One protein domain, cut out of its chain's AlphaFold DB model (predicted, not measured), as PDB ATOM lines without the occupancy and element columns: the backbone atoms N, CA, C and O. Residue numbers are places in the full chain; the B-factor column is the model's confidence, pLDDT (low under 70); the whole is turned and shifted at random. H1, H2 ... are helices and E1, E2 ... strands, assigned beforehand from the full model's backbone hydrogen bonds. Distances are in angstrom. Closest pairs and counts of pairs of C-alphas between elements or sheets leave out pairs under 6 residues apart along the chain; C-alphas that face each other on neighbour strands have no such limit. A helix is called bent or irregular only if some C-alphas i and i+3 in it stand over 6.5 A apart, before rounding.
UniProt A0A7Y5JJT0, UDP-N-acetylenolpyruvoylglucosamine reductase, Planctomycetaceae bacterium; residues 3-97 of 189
ATOM      1  N   ALA A   3     -27.256  74.260 -39.932       96.69
ATOM      2  CA  ALA A   3     -26.829  73.213 -40.844       96.69
ATOM      3  C   ALA A   3     -25.574  73.639 -41.617       96.69
ATOM      4  O   ALA A   3     -25.346  74.829 -41.837       96.69
ATOM      5  N   GLY A   4     -24.813  72.658 -42.085       94.25
ATOM      6  CA  GLY A   4     -23.507  72.778 -42.726       94.25
ATOM      7  C   GLY A   4     -22.481  71.934 -41.960       94.25
ATOM      8  O   GLY A   4     -22.154  70.832 -42.409       94.25
ATOM      9  N   PRO A   5     -22.025  72.378 -40.775       95.19
ATOM     10  CA  PRO A   5     -20.931  71.723 -40.056       95.19
ATOM     11  C   PRO A   5     -21.238  70.331 -39.483       95.19
ATOM     12  O   PRO A   5     -20.326  69.682 -38.973       95.19
ATOM     13  N   GLU A   6     -22.476  69.823 -39.539       95.56
ATOM     14  CA  GLU A   6     -22.816  68.520 -38.948       95.56
ATOM     15  C   GLU A   6     -22.035  67.346 -39.565       95.56
ATOM     16  O   GLU A   6     -21.850  66.317 -38.913       95.56
ATOM     17  N   GLY A   7     -21.515  67.514 -40.788       95.50
ATOM     18  CA  GLY A   7     -20.603  66.569 -41.442       95.50
ATOM     19  C   GLY A   7     -19.276  66.351 -40.695       95.50
ATOM     20  O   GLY A   7     -18.626  65.322 -40.887       95.50
ATOM     21  N   LEU A   8     -18.894  67.284 -39.818       95.94
ATOM     22  CA  LEU A   8     -17.670  67.240 -39.014       95.94
ATOM     23  C   LEU A   8     -17.849  66.495 -37.682       95.94
ATOM     24  O   LEU A   8     -16.885  66.349 -36.927       95.94
ATOM     25  N   ALA A   9     -19.061  66.017 -37.373       95.25
ATOM     26  CA  ALA A   9     -19.340  65.301 -36.134       95.25
ATOM     27  C   ALA A   9     -18.369  64.121 -35.924       95.25
ATOM     28  O   ALA A   9     -18.139  63.298 -36.816       95.25
ATOM     29  N   GLY A  10     -17.775  64.048 -34.729       92.56
ATOM     30  CA  GLY A  10     -16.821  62.994 -34.373       92.56
ATOM     31  C   GLY A  10     -15.436  63.146 -34.991       92.56
ATOM     32  O   GLY A  10     -14.741  62.147 -35.184       92.56
ATOM     33  N   ILE A  11     -15.031  64.349 -35.388       94.38
ATOM     34  CA  ILE A  11     -13.621  64.657 -35.636       94.38
ATOM     35  C   ILE A  11     -13.018  65.146 -34.310       94.38
ATOM     36  O   ILE A  11     -13.461  66.175 -33.800       94.38
ATOM     37  N   PRO A  12     -12.057  64.419 -33.711       93.44
ATOM     38  CA  PRO A  12     -11.397  64.862 -32.487       93.44
ATOM     39  C   PRO A  12     -10.403  66.000 -32.771       93.44
ATOM     40  O   PRO A  12      -9.828  66.073 -33.856       93.44
ATOM     41  N   GLY A  13     -10.159  66.852 -31.772       93.44
ATOM     42  CA  GLY A  13      -9.178  67.941 -31.835       93.44
ATOM     43  C   GLY A  13      -9.776  69.315 -31.533       93.44
ATOM     44  O   GLY A  13     -10.939  69.438 -31.153       93.44
ATOM     45  N   SER A  14      -8.957  70.358 -31.684       96.94
ATOM     46  CA  SER A  14      -9.388  71.754 -31.569       96.94
ATOM     47  C   SER A  14      -9.817  72.319 -32.925       96.94
ATOM     48  O   SER A  14      -9.398  71.827 -33.974       96.94
ATOM     49  N   VAL A  15     -10.593  73.407 -32.915       97.19
ATOM     50  CA  VAL A  15     -10.974  74.137 -34.139       97.19
ATOM     51  C   VAL A  15      -9.741  74.644 -34.895       97.19
ATOM     52  O   VAL A  15      -9.655  74.478 -36.109       97.19
ATOM     53  N   GLY A  16      -8.743  75.187 -34.188       97.50
ATOM     54  CA  GLY A  16      -7.498  75.649 -34.810       97.50
ATOM     55  C   GLY A  16      -6.715  74.521 -35.486       97.50
ATOM     56  O   GLY A  16      -6.275  74.673 -36.623       97.50
ATOM     57  N   GLY A  17      -6.611  73.356 -34.834       96.12
ATOM     58  CA  GLY A  17      -5.998  72.168 -35.431       96.12
ATOM     59  C   GLY A  17      -6.781  71.654 -36.641       96.12
ATOM     60  O   GLY A  17      -6.185  71.307 -37.660       96.12
ATOM     61  N   ALA A  18      -8.115  71.670 -36.567       97.12
ATOM     62  CA  ALA A  18      -8.975  71.300 -37.682       97.12
ATOM     63  C   ALA A  18      -8.753  72.218 -38.893       97.12
ATOM     64  O   ALA A  18      -8.544  71.722 -39.997       97.12
ATOM     65  N   LEU A  19      -8.715  73.537 -38.701       97.88
ATOM     66  CA  LEU A  19      -8.466  74.507 -39.771       97.88
ATOM     67  C   LEU A  19      -7.055  74.398 -40.348       97.88
ATOM     68  O   LEU A  19      -6.882  74.383 -41.567       97.88
ATOM     69  N   ALA A  20      -6.045  74.249 -39.490       96.19
ATOM     70  CA  ALA A  20      -4.674  74.002 -39.918       96.19
ATOM     71  C   ALA A  20      -4.580  72.717 -40.757       96.19
ATOM     72  O   ALA A  20      -3.846  72.658 -41.739       96.19
ATOM     73  N   MET A  21      -5.341  71.675 -40.418       95.62
ATOM     74  CA  MET A  21      -5.293  70.407 -41.139       95.62
ATOM     75  C   MET A  21      -6.291  70.285 -42.294       95.62
ATOM     76  O   MET A  21      -6.221  69.285 -43.000       95.62
ATOM     77  N   ASN A  22      -7.182  71.258 -42.504       97.44
ATOM     78  CA  ASN A  22      -8.421  71.064 -43.267       97.44
ATOM     79  C   ASN A  22      -9.113  69.741 -42.888       97.44
ATOM     80  O   ASN A  22      -9.325  68.847 -43.712       97.44
ATOM     81  N   ALA A  23      -9.334  69.551 -41.587       96.12
ATOM     82  CA  ALA A  23      -9.865  68.307 -41.067       96.12
ATOM     83  C   ALA A  23     -11.255  68.045 -41.646       96.12
ATOM     84  O   ALA A  23     -12.107  68.928 -41.728       96.12
ATOM     85  N   GLY A  24     -11.473  66.797 -42.036       94.25
ATOM     86  CA  GLY A  24     -12.690  66.396 -42.709       94.25
ATOM     87  C   GLY A  24     -12.775  64.894 -42.879       94.25
ATOM     88  O   GLY A  24     -11.853  64.142 -42.556       94.25
ATOM     89  N   GLY A  25     -13.894  64.434 -43.404       89.56
ATOM     90  CA  GLY A  25     -14.115  63.032 -43.719       89.56
ATOM     91  C   GLY A  25     -14.970  62.893 -44.962       89.56
ATOM     92  O   GLY A  25     -15.039  63.787 -45.791       89.56
ATOM     93  N   ARG A  26     -15.673  61.767 -45.063       90.44
ATOM     94  CA  ARG A  26     -16.600  61.503 -46.170       90.44
ATOM     95  C   ARG A  26     -17.701  62.567 -46.317       90.44
ATOM     96  O   ARG A  26     -18.243  62.703 -47.405       90.44
ATOM     97  N   TYR A  27     -18.075  63.239 -45.228       94.62
ATOM     98  CA  TYR A  27     -19.291  64.056 -45.174       94.62
ATOM     99  C   TYR A  27     -19.071  65.553 -45.336       94.62
ATOM    100  O   TYR A  27     -20.009  66.219 -45.759       94.62
ATOM    101  N   ALA A  28     -17.901  66.055 -44.945       96.06
ATOM    102  CA  ALA A  28     -17.509  67.454 -45.063       96.06
ATOM    103  C   ALA A  28     -16.036  67.634 -44.671       96.06
ATOM    104  O   ALA A  28     -15.475  66.816 -43.928       96.06
ATOM    105  N   GLU A  29     -15.462  68.753 -45.091       97.50
ATOM    106  CA  GLU A  29     -14.211  69.327 -44.610       97.50
ATOM    107  C   GLU A  29     -14.459  70.703 -43.986       97.50
ATOM    108  O   GLU A  29     -15.311  71.465 -44.438       97.50
ATOM    109  N   ILE A  30     -13.720  71.042 -42.927       98.00
ATOM    110  CA  ILE A  30     -13.967  72.281 -42.176       98.00
ATOM    111  C   ILE A  30     -13.799  73.542 -43.026       98.00
ATOM    112  O   ILE A  30     -14.498  74.525 -42.789       98.00
ATOM    113  N   GLY A  31     -12.918  73.503 -44.033       97.50
ATOM    114  CA  GLY A  31     -12.723  74.609 -44.958       97.50
ATOM    115  C   GLY A  31     -14.023  75.043 -45.641       97.50
ATOM    116  O   GLY A  31     -14.226  76.235 -45.828       97.50
ATOM    117  N   GLU A  32     -14.939  74.119 -45.945       97.19
ATOM    118  CA  GLU A  32     -16.214  74.417 -46.621       97.19
ATOM    119  C   GLU A  32     -17.089  75.437 -45.878       97.19
ATOM    120  O   GLU A  32     -17.965  76.043 -46.487       97.19
ATOM    121  N   PHE A  33     -16.851  75.629 -44.579       97.69
ATOM    122  CA  PHE A  33     -17.679  76.461 -43.710       97.69
ATOM    123  C   PHE A  33     -16.968  77.718 -43.221       97.69
ATOM    124  O   PHE A  33     -17.500  78.384 -42.351       97.69
ATOM    125  N   VAL A  34     -15.755  78.033 -43.671       98.12
ATOM    126  CA  VAL A  34     -15.017  79.192 -43.139       98.12
ATOM    127  C   VAL A  34     -15.543  80.491 -43.749       98.12
ATOM    128  O   VAL A  34     -15.539  80.599 -44.967       98.12
ATOM    129  N   ASP A  35     -15.908  81.474 -42.914       98.06
ATOM    130  CA  ASP A  35     -16.033  82.894 -43.312       98.06
ATOM    131  C   ASP A  35     -14.682  83.589 -43.142       98.06
ATOM    132  O   ASP A  35     -14.050  84.022 -44.105       98.06
ATOM    133  N   ARG A  36     -14.186  83.623 -41.899       98.44
ATOM    134  CA  ARG A  36     -12.891  84.226 -41.572       98.44
ATOM    135  C   ARG A  36     -12.211  83.577 -40.381       98.44
ATOM    136  O   ARG A  36     -12.850  82.978 -39.516       98.44
ATOM    137  N   VAL A  37     -10.897  83.745 -40.321       98.69
ATOM    138  CA  VAL A  37     -10.030  83.223 -39.263       98.69
ATOM    139  C   VAL A  37      -9.170  84.353 -38.718       98.69
ATOM    140  O   VAL A  37      -8.491  85.031 -39.486       98.69
ATOM    141  N   LEU A  38      -9.164  84.541 -37.397       98.62
ATOM    142  CA  LEU A  38      -8.177  85.389 -36.738       98.62
ATOM    143  C   LEU A  38      -6.866  84.609 -36.643       98.62
ATOM    144  O   LEU A  38      -6.777  83.595 -35.941       98.62
ATOM    145  N   TRP A  39      -5.857  85.075 -37.368       98.44
ATOM    146  CA  TRP A  39      -4.599  84.377 -37.565       98.44
ATOM    147  C   TRP A  39      -3.418  85.243 -37.129       98.44
ATOM    148  O   TRP A  39      -3.284  86.403 -37.524       98.44
ATOM    149  N   LEU A  40      -2.550  84.661 -36.304       98.25
ATOM    150  CA  LEU A  40      -1.266  85.233 -35.926       98.25
ATOM    151  C   LEU A  40      -0.185  84.657 -36.839       98.25
ATOM    152  O   LEU A  40       0.120  83.464 -36.788       98.25
ATOM    153  N   SER A  41       0.390  85.516 -37.672       96.38
ATOM    154  CA  SER A  41       1.459  85.152 -38.601       96.38
ATOM    155  C   SER A  41       2.767  84.782 -37.885       96.38
ATOM    156  O   SER A  41       2.995  85.236 -36.760       96.38
ATOM    157  N   PRO A  42       3.687  84.047 -38.547       94.38
ATOM    158  CA  PRO A  42       5.040  83.821 -38.029       94.38
ATOM    159  C   PRO A  42       5.777  85.104 -37.628       94.38
ATOM    160  O   PRO A  42       6.563  85.101 -36.687       94.38
ATOM    161  N   GLY A  43       5.527  86.203 -38.349       95.31
ATOM    162  CA  GLY A  43       6.136  87.509 -38.090       95.31
ATOM    163  C   GLY A  43       5.507  88.278 -36.924       95.31
ATOM    164  O   GLY A  43       5.903  89.409 -36.672       95.31
ATOM    165  N   GLY A  44       4.513  87.705 -36.236       95.81
ATOM    166  CA  GLY A  44       3.839  88.326 -35.096       95.81
ATOM    167  C   GLY A  44       2.694  89.276 -35.461       95.81
ATOM    168  O   GLY A  44       2.075  89.849 -34.569       95.81
ATOM    169  N   ALA A  45       2.373  89.439 -36.748       97.00
ATOM    170  CA  ALA A  45       1.222  90.232 -37.173       97.00
ATOM    171  C   ALA A  45      -0.086  89.457 -36.967       97.00
ATOM    172  O   ALA A  45      -0.186  88.296 -37.374       97.00
ATOM    173  N   LEU A  46      -1.073  90.123 -36.368       97.94
ATOM    174  CA  LEU A  46      -2.420  89.613 -36.141       97.94
ATOM    175  C   LEU A  46      -3.360  90.148 -37.227       97.94
ATOM    176  O   LEU A  46      -3.502  91.361 -37.364       97.94
ATOM    177  N   THR A  47      -4.004  89.259 -37.982       97.81
ATOM    178  CA  THR A  47      -4.929  89.642 -39.060       97.81
ATOM    179  C   THR A  47      -6.125  88.705 -39.133       97.81
ATOM    180  O   THR A  47      -6.025  87.530 -38.775       97.81
ATOM    181  N   TYR A  48      -7.248  89.207 -39.638       98.12
ATOM    182  CA  TYR A  48      -8.272  88.328 -40.189       98.12
ATOM    183  C   TYR A  48      -7.847  87.893 -41.589       98.12
ATOM    184  O   TYR A  48      -7.390  88.721 -42.374       98.12
ATOM    185  N   LEU A  49      -7.976  86.598 -41.867       98.19
ATOM    186  CA  LEU A  49      -7.945  86.039 -43.214       98.19
ATOM    187  C   LEU A  49      -9.362  85.598 -43.558       98.19
ATOM    188  O   LEU A  49      -9.957  84.814 -42.811       98.19
ATOM    189  N   TYR A  50      -9.897  86.107 -44.659       98.19
ATOM    190  CA  TYR A  50     -11.192  85.703 -45.194       98.19
ATOM    191  C   TYR A  50     -11.064  84.416 -46.007       98.19
ATOM    192  O   TYR A  50      -9.969  84.012 -46.410       98.19
ATOM    193  N   ARG A  51     -12.191  83.740 -46.231       97.19
ATOM    194  CA  ARG A  51     -12.279  82.454 -46.931       97.19
ATOM    195  C   ARG A  51     -11.449  82.406 -48.214       97.19
ATOM    196  O   ARG A  51     -10.742  81.425 -48.435       97.19
ATOM    197  N   GLU A  52     -11.526  83.447 -49.033       97.06
ATOM    198  CA  GLU A  52     -10.885  83.543 -50.347       97.06
ATOM    199  C   GLU A  52      -9.357  83.662 -50.254       97.06
ATOM    200  O   GLU A  52      -8.645  83.302 -51.191       97.06
ATOM    201  N   GLU A  53      -8.842  84.136 -49.119       97.44
ATOM    202  CA  GLU A  53      -7.409  84.283 -48.846       97.44
ATOM    203  C   GLU A  53      -6.787  82.987 -48.306       97.44
ATOM    204  O   GLU A  53      -5.562  82.832 -48.273       97.44
ATOM    205  N   ILE A  54      -7.616  82.030 -47.877       97.69
ATOM    206  CA  ILE A  54      -7.157  80.780 -47.282       97.69
ATOM    207  C   ILE A  54      -7.180  79.669 -48.328       97.69
ATOM    208  O   ILE A  54      -8.225  79.208 -48.784       97.69
ATOM    209  N   GLN A  55      -5.996  79.159 -48.654       97.56
ATOM    210  CA  GLN A  55      -5.862  78.018 -49.547       97.56
ATOM    211  C   GLN A  55      -6.079  76.734 -48.755       97.56
ATOM    212  O   GLN A  55      -5.299  76.418 -47.855       97.56
ATOM    213  N   PHE A  56      -7.122  75.989 -49.105       97.38
ATOM    214  CA  PHE A  56      -7.401  74.663 -48.567       97.38
ATOM    215  C   PHE A  56      -7.180  73.598 -49.636       97.38
ATOM    216  O   PHE A  56      -7.522  73.784 -50.802       97.38
ATOM    217  N   ALA A  57      -6.627  72.465 -49.219       95.50
ATOM    218  CA  ALA A  57      -6.493  71.268 -50.036       95.50
ATOM    219  C   ALA A  57      -6.677  70.022 -49.159       95.50
ATOM    220  O   ALA A  57      -6.838  70.119 -47.935       95.50
ATOM    221  N   TYR A  58      -6.656  68.837 -49.774       95.06
ATOM    222  CA  TYR A  58      -6.803  67.580 -49.045       95.06
ATOM    223  C   TYR A  58      -5.739  67.470 -47.949       95.06
ATOM    224  O   TYR A  58      -4.540  67.387 -48.224       95.06
ATOM    225  N   ARG A  59      -6.198  67.499 -46.693       93.88
ATOM    226  CA  ARG A  59      -5.349  67.481 -45.496       93.88
ATOM    227  C   ARG A  59      -4.267  68.553 -45.491       93.88
ATOM    228  O   ARG A  59      -3.157  68.272 -45.037       93.88
ATOM    229  N   GLN A  60      -4.553  69.758 -45.990       93.88
ATOM    230  CA  GLN A  60      -3.626  70.896 -46.016       93.88
ATOM    231  C   GLN A  60      -4.369  72.237 -45.963       93.88
ATOM    232  O   GLN A  60      -5.460  72.373 -46.513       93.88
ATOM    233  N   SER A  61      -3.752  73.243 -45.338       97.00
ATOM    234  CA  SER A  61      -4.169  74.639 -45.477       97.00
ATOM    235  C   SER A  61      -2.989  75.606 -45.347       97.00
ATOM    236  O   SER A  61      -1.969  75.269 -44.735       97.00
ATOM    237  N   SER A  62      -3.131  76.819 -45.894       96.44
ATOM    238  CA  SER A  62      -2.138  77.896 -45.742       96.44
ATOM    239  C   SER A  62      -1.981  78.373 -44.289       96.44
ATOM    240  O   SER A  62      -0.926  78.888 -43.923       96.44
ATOM    241  N   LEU A  63      -2.978  78.122 -43.429       96.81
ATOM    242  CA  LEU A  63      -3.006  78.555 -42.024       96.81
ATOM    243  C   LEU A  63      -1.915  77.916 -41.155       96.81
ATOM    244  O   LEU A  63      -1.557  78.481 -40.123       96.81
ATOM    245  N   ARG A  64      -1.364  76.764 -41.569       91.69
ATOM    246  CA  ARG A  64      -0.354  75.998 -40.811       91.69
ATOM    247  C   ARG A  64       0.916  76.762 -40.470       91.69
ATOM    248  O   ARG A  64       1.662  76.322 -39.604       91.69
ATOM    249  N   GLN A  65       1.196  77.836 -41.198       90.25
ATOM    250  CA  GLN A  65       2.410  78.615 -40.998       90.25
ATOM    251  C   GLN A  65       2.335  79.457 -39.717       90.25
ATOM    252  O   GLN A  65       3.367  79.796 -39.159       90.25
ATOM    253  N   GLY A  66       1.133  79.764 -39.227       95.19
ATOM    254  CA  GLY A  66       0.922  80.589 -38.039       95.19
ATOM    255  C   GLY A  66      -0.021  79.934 -37.040       95.19
ATOM    256  O   GLY A  66      -0.218  78.718 -37.043       95.19
ATOM    257  N   ILE A  67      -0.612  80.751 -36.173       97.75
ATOM    258  CA  ILE A  67      -1.481  80.292 -35.089       97.75
ATOM    259  C   ILE A  67      -2.905  80.779 -35.347       97.75
ATOM    260  O   ILE A  67      -3.154  81.974 -35.490       97.75
ATOM    261  N   VAL A  68      -3.848  79.840 -35.384       98.25
ATOM    262  CA  VAL A  68      -5.282  80.141 -35.425       98.25
ATOM    263  C   VAL A  68      -5.757  80.472 -34.013       98.25
ATOM    264  O   VAL A  68      -5.628  79.639 -33.116       98.25
ATOM    265  N   LEU A  69      -6.314  81.668 -33.831       98.12
ATOM    266  CA  LEU A  69      -6.803  82.153 -32.537       98.12
ATOM    267  C   LEU A  69      -8.331  82.098 -32.435       98.12
ATOM    268  O   LEU A  69      -8.863  81.737 -31.390       98.12
ATOM    269  N   GLU A  70      -9.027  82.407 -33.526       98.25
ATOM    270  CA  GLU A  70     -10.489  82.394 -33.618       98.25
ATOM    271  C   GLU A  70     -10.910  82.008 -35.038       98.25
ATOM    272  O   GLU A  70     -10.169  82.239 -35.996       98.25
ATOM    273  N   ALA A  71     -12.102  81.437 -35.188       98.06
ATOM    274  CA  ALA A  71     -12.708  81.205 -36.487       98.06
ATOM    275  C   ALA A  71     -14.204  81.489 -36.450       98.06
ATOM    276  O   ALA A  71     -14.904  81.068 -35.527       98.06
ATOM    277  N   ILE A  72     -14.683  82.144 -37.501       98.00
ATOM    278  CA  ILE A  72     -16.101  82.290 -37.789       98.00
ATOM    279  C   ILE A  72     -16.443  81.286 -38.873       98.00
ATOM    280  O   ILE A  72     -15.832  81.275 -39.947       98.00
ATOM    281  N   LEU A  73     -17.405  80.424 -38.555       97.69
ATOM    282  CA  LEU A  73     -17.924  79.433 -39.477       97.69
ATOM    283  C   LEU A  73     -19.342  79.803 -39.903       97.69
ATOM    284  O   LEU A  73     -20.172  80.187 -39.078       97.69
ATOM    285  N   GLU A  74     -19.618  79.627 -41.183       96.44
ATOM    286  CA  GLU A  74     -20.922  79.803 -41.785       96.44
ATOM    287  C   GLU A  74     -21.731  78.516 -41.772       96.44
ATOM    288  O   GLU A  74     -21.249  77.391 -41.926       96.44
ATOM    289  N   GLY A  75     -23.028  78.715 -41.622       96.06
ATOM    290  CA  GLY A  75     -24.021  77.689 -41.806       96.06
ATOM    291  C   GLY A  75     -25.336  78.333 -42.193       96.06
ATOM    292  O   GLY A  75     -25.467  79.551 -42.293       96.06
ATOM    293  N   ARG A  76     -26.342  77.496 -42.392       97.12
ATOM    294  CA  ARG A  76     -27.694  77.930 -42.749       97.12
ATOM    295  C   ARG A  76     -28.696  77.486 -41.693       97.12
ATOM    296  O   ARG A  76     -28.453  76.475 -41.036       97.12
ATOM    297  N   PRO A  77     -29.834  78.174 -41.527       97.94
ATOM    298  CA  PRO A  77     -30.916  77.659 -40.700       97.94
ATOM    299  C   PRO A  77     -31.285  76.227 -41.108       97.94
ATOM    300  O   PRO A  77     -31.371  75.906 -42.292       97.94
ATOM    301  N   GLY A  78     -31.486  75.356 -40.125       97.44
ATOM    302  CA  GLY A  78     -31.852  73.961 -40.352       97.44
ATOM    303  C   GLY A  78     -32.671  73.387 -39.203       97.44
ATOM    304  O   GLY A  78     -32.562  73.846 -38.060       97.44
ATOM    305  N   GLN A  79     -33.477  72.367 -39.504       98.12
ATOM    306  CA  GLN A  79     -34.350  71.718 -38.528       98.12
ATOM    307  C   GLN A  79     -33.522  70.996 -37.449       98.12
ATOM    308  O   GLN A  79     -32.758  70.083 -37.773       98.12
ATOM    309  N   PRO A  80     -33.626  71.375 -36.158       97.69
ATOM    310  CA  PRO A  80     -32.768  70.818 -35.111       97.69
ATOM    311  C   PRO A  80     -32.828  69.291 -34.977       97.69
ATOM    312  O   PRO A  80     -31.788  68.663 -34.794       97.69
ATOM    313  N   SER A  81     -34.017  68.696 -35.083       98.06
ATOM    314  CA  SER A  81     -34.215  67.245 -34.965       98.06
ATOM    315  C   SER A  81     -33.498  66.469 -36.071       98.06
ATOM    316  O   SER A  81     -32.824  65.479 -35.789       98.06
ATOM    317  N   GLU A  82     -33.581  66.947 -37.313       97.94
ATOM    318  CA  GLU A  82     -32.907  66.347 -38.469       97.94
ATOM    319  C   GLU A  82     -31.382  66.431 -38.336       97.94
ATOM    320  O   GLU A  82     -30.676  65.453 -38.582       97.94
ATOM    321  N   LEU A  83     -30.863  67.574 -37.876       97.69
ATOM    322  CA  LEU A  83     -29.425  67.770 -37.674       97.69
ATOM    323  C   LEU A  83     -28.869  66.856 -36.580       97.69
ATOM    324  O   LEU A  83     -27.811  66.253 -36.756       97.69
ATOM    325  N   VAL A  84     -29.592  66.702 -35.466       97.50
ATOM    326  CA  VAL A  84     -29.210  65.764 -34.400       97.50
ATOM    327  C   VAL A  84     -29.213  64.324 -34.911       97.50
ATOM    328  O   VAL A  84     -28.259  63.588 -34.651       97.50
ATOM    329  N   ALA A  85     -30.233  63.927 -35.678       97.88
ATOM    330  CA  ALA A  85     -30.293  62.598 -36.280       97.88
ATOM    331  C   ALA A  85     -29.107  62.347 -37.227       97.88
ATOM    332  O   ALA A  85     -28.457  61.303 -37.142       97.88
ATOM    333  N   ARG A  86     -28.756  63.334 -38.062       96.81
ATOM    334  CA  ARG A  86     -27.607  63.254 -38.971       96.81
ATOM    335  C   ARG A  86     -26.278  63.124 -38.228       96.81
ATOM    336  O   ARG A  86     -25.481  62.251 -38.568       96.81
ATOM    337  N   MET A  87     -26.043  63.936 -37.196       97.06
ATOM    338  CA  MET A  87     -24.829  63.825 -36.373       97.06
ATOM    339  C   MET A  87     -24.723  62.447 -35.714       97.06
ATOM    340  O   MET A  87     -23.649  61.846 -35.714       97.06
ATOM    341  N   LYS A  88     -25.839  61.914 -35.199       97.25
ATOM    342  CA  LYS A  88     -25.886  60.578 -34.596       97.25
ATOM    343  C   LYS A  88     -25.522  59.490 -35.608       97.25
ATOM    344  O   LYS A  88     -24.662  58.665 -35.314       97.25
ATOM    345  N   GLN A  89     -26.092  59.539 -36.811       97.00
ATOM    346  CA  GLN A  89     -25.778  58.592 -37.882       97.00
ATOM    347  C   GLN A  89     -24.286  58.620 -38.259       97.00
ATOM    348  O   GLN A  89     -23.660  57.570 -38.412       97.00
ATOM    349  N   ILE A  90     -23.693  59.813 -38.382       96.06
ATOM    350  CA  ILE A  90     -22.260  59.970 -38.679       96.06
ATOM    351  C   ILE A  90     -21.406  59.358 -37.560       96.06
ATOM    352  O   ILE A  90     -20.444  58.635 -37.834       96.06
ATOM    353  N   MET A  91     -21.772  59.614 -36.301       95.50
ATOM    354  CA  MET A  91     -21.088  59.055 -35.135       95.50
ATOM    355  C   MET A  91     -21.173  57.529 -35.079       95.50
ATOM    356  O   MET A  91     -20.158  56.878 -34.840       95.50
ATOM    357  N   GLU A  92     -22.345  56.947 -35.330       95.81
ATOM    358  CA  GLU A  92     -22.547  55.492 -35.352       95.81
ATOM    359  C   GLU A  92     -21.669  54.819 -36.411       95.81
ATOM    360  O   GLU A  92     -20.981  53.838 -36.128       95.81
ATOM    361  N   GLN A  93     -21.613  55.391 -37.615       94.44
ATOM    362  CA  GLN A  93     -20.765  54.878 -38.688       94.44
ATOM    363  C   GLN A  93     -19.271  54.994 -38.358       94.44
ATOM    364  O   GLN A  93     -18.508  54.075 -38.651       94.44
ATOM    365  N   LYS A  94     -18.841  56.095 -37.725       93.44
ATOM    366  CA  LYS A  94     -17.457  56.258 -37.252       93.44
ATOM    367  C   LYS A  94     -17.098  55.229 -36.182       93.44
ATOM    368  O   LYS A  94     -16.051  54.601 -36.294       93.44
ATOM    369  N   LEU A  95     -17.965  55.025 -35.189       93.81
ATOM    370  CA  LEU A  95     -17.762  54.041 -34.121       93.81
ATOM    371  C   LEU A  95     -17.668  52.610 -34.664       93.81
ATOM    372  O   LEU A  95     -16.851  51.828 -34.183       93.81
ATOM    373  N   ALA A  96     -18.468  52.278 -35.679       94.62
ATOM    374  CA  ALA A  96     -18.426  50.972 -36.328       94.62
ATOM    375  C   ALA A  96     -17.149  50.768 -37.165       94.62
ATOM    376  O   ALA A  96     -16.598  49.669 -37.192       94.62
ATOM    377  N   ALA A  97     -16.658  51.815 -37.834       93.38
ATOM    378  CA  ALA A  97     -15.556  51.702 -38.788       93.38
ATOM    379  C   ALA A  97     -14.160  51.971 -38.205       93.38
ATOM    380  O   ALA A  97     -13.172  51.639 -38.854       93.38
TER     381      ALA A  97
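Overview. This is residues 3 to 97 of the 189 residues of the protein "UDP-N-acetylenolpyruvoylglucosamine reductase" of Planctomycetaceae bacterium (UniProt A0A7Y5JJT0). A small antiparallel sheet of three strands, E1, E2 and E3, makes one end of the domain, with the short helix H2 packed across one face and the other face bare; at the far end the long helix H5 stands like a crossbar, its side packed on H1. Between these ends lie the short helices H1 and H3 and the links around them, while H4 sits beside H2. The printed part has 95 residues, with five named helices and three named strands in the order H1, H2, H3, E1, E2, H4, E3, H5; the sheet's order is E2, E1, E3. The class is mixed, helices and strands, and the whole is compact, with a radius of gyration of the C-alphas of 14.3 A and spans of 44 by 29 by 18 A.

Along the chain. H1, residues 5 to 8, begins at C-alpha 5 at (-20.931, 71.723, -40.056). H2 holds residues 15 to 21 and is 9.8 A long; H3 holds residues 30 to 33. E1, residues 34 to 40, runs 16.7 A from C-alpha 34 at (-15.017, 79.192, -43.139). E2, residues 46 to 50, is 13.2 A long. H4, residues 62 to 65, is irregular, but only just: C-alphas 62 and 65 are 6.6 A apart. E3, residues 67 to 73, is 17.0 A long. H5, residues 80 to 97, runs 26.0 A and ends at C-alpha 97 at (-15.556, 51.702, -38.788).

Arrangement. E1 is the inner strand. E1 and E2 form a hairpin, antiparallel at 162 degrees, with N 39 and O 47 2.8 A apart, within hydrogen-bond range. E3 is the other antiparallel neighbour of E1, also at 162 degrees, with N 38 and O 70 at 2.9 A. E2, H4 and E3 make a split strand-helix-strand unit, two strands running the same way with E1 between them, and its crossover is right-handed. H2 is on the sheet at a height of 8.6 A, over E1 and across the strands at 89 degrees to E1 on the local plane. H3 and H4 only graze the sheet. H2 touches H4, the closest C-alphas being those of Ala 20 and Arg 64, 4.8 A apart. H2 and H3 only just touch, with 3 pairs of C-alphas within 8 A, the closest those of Leu 19 and Ile 30 at 6.4 A. H1 and H3 only just touch too, with 3 such pairs, the closest those of Pro 5 and Phe 33 at 6.8 A. H5 touches H1 with residues 83 to 90 alone, the closest C-alphas being those of Glu 6 and Met 87 at 5.7 A. H5 is apart from H2, H3, H4, E1 and E2. In H2 and H5 every O i to N i+4 pair is within hydrogen-bond range; H1, H3 and H4 are too short for such a pair, and in H4 the one O i to N i+3 pair is out of range.

Size, cuts and confidence. The two C-alphas farthest apart, those of Gly 43 and Ser 81, are 45.3 A apart. The printed part has no cut. The link from E2 to H4, 11 residues, is long, and in it residues 56 to 57 pair antiparallel with residues 60 to 61. The mean pLDDT of the printed part is 96.3, and no printed residue is under 70.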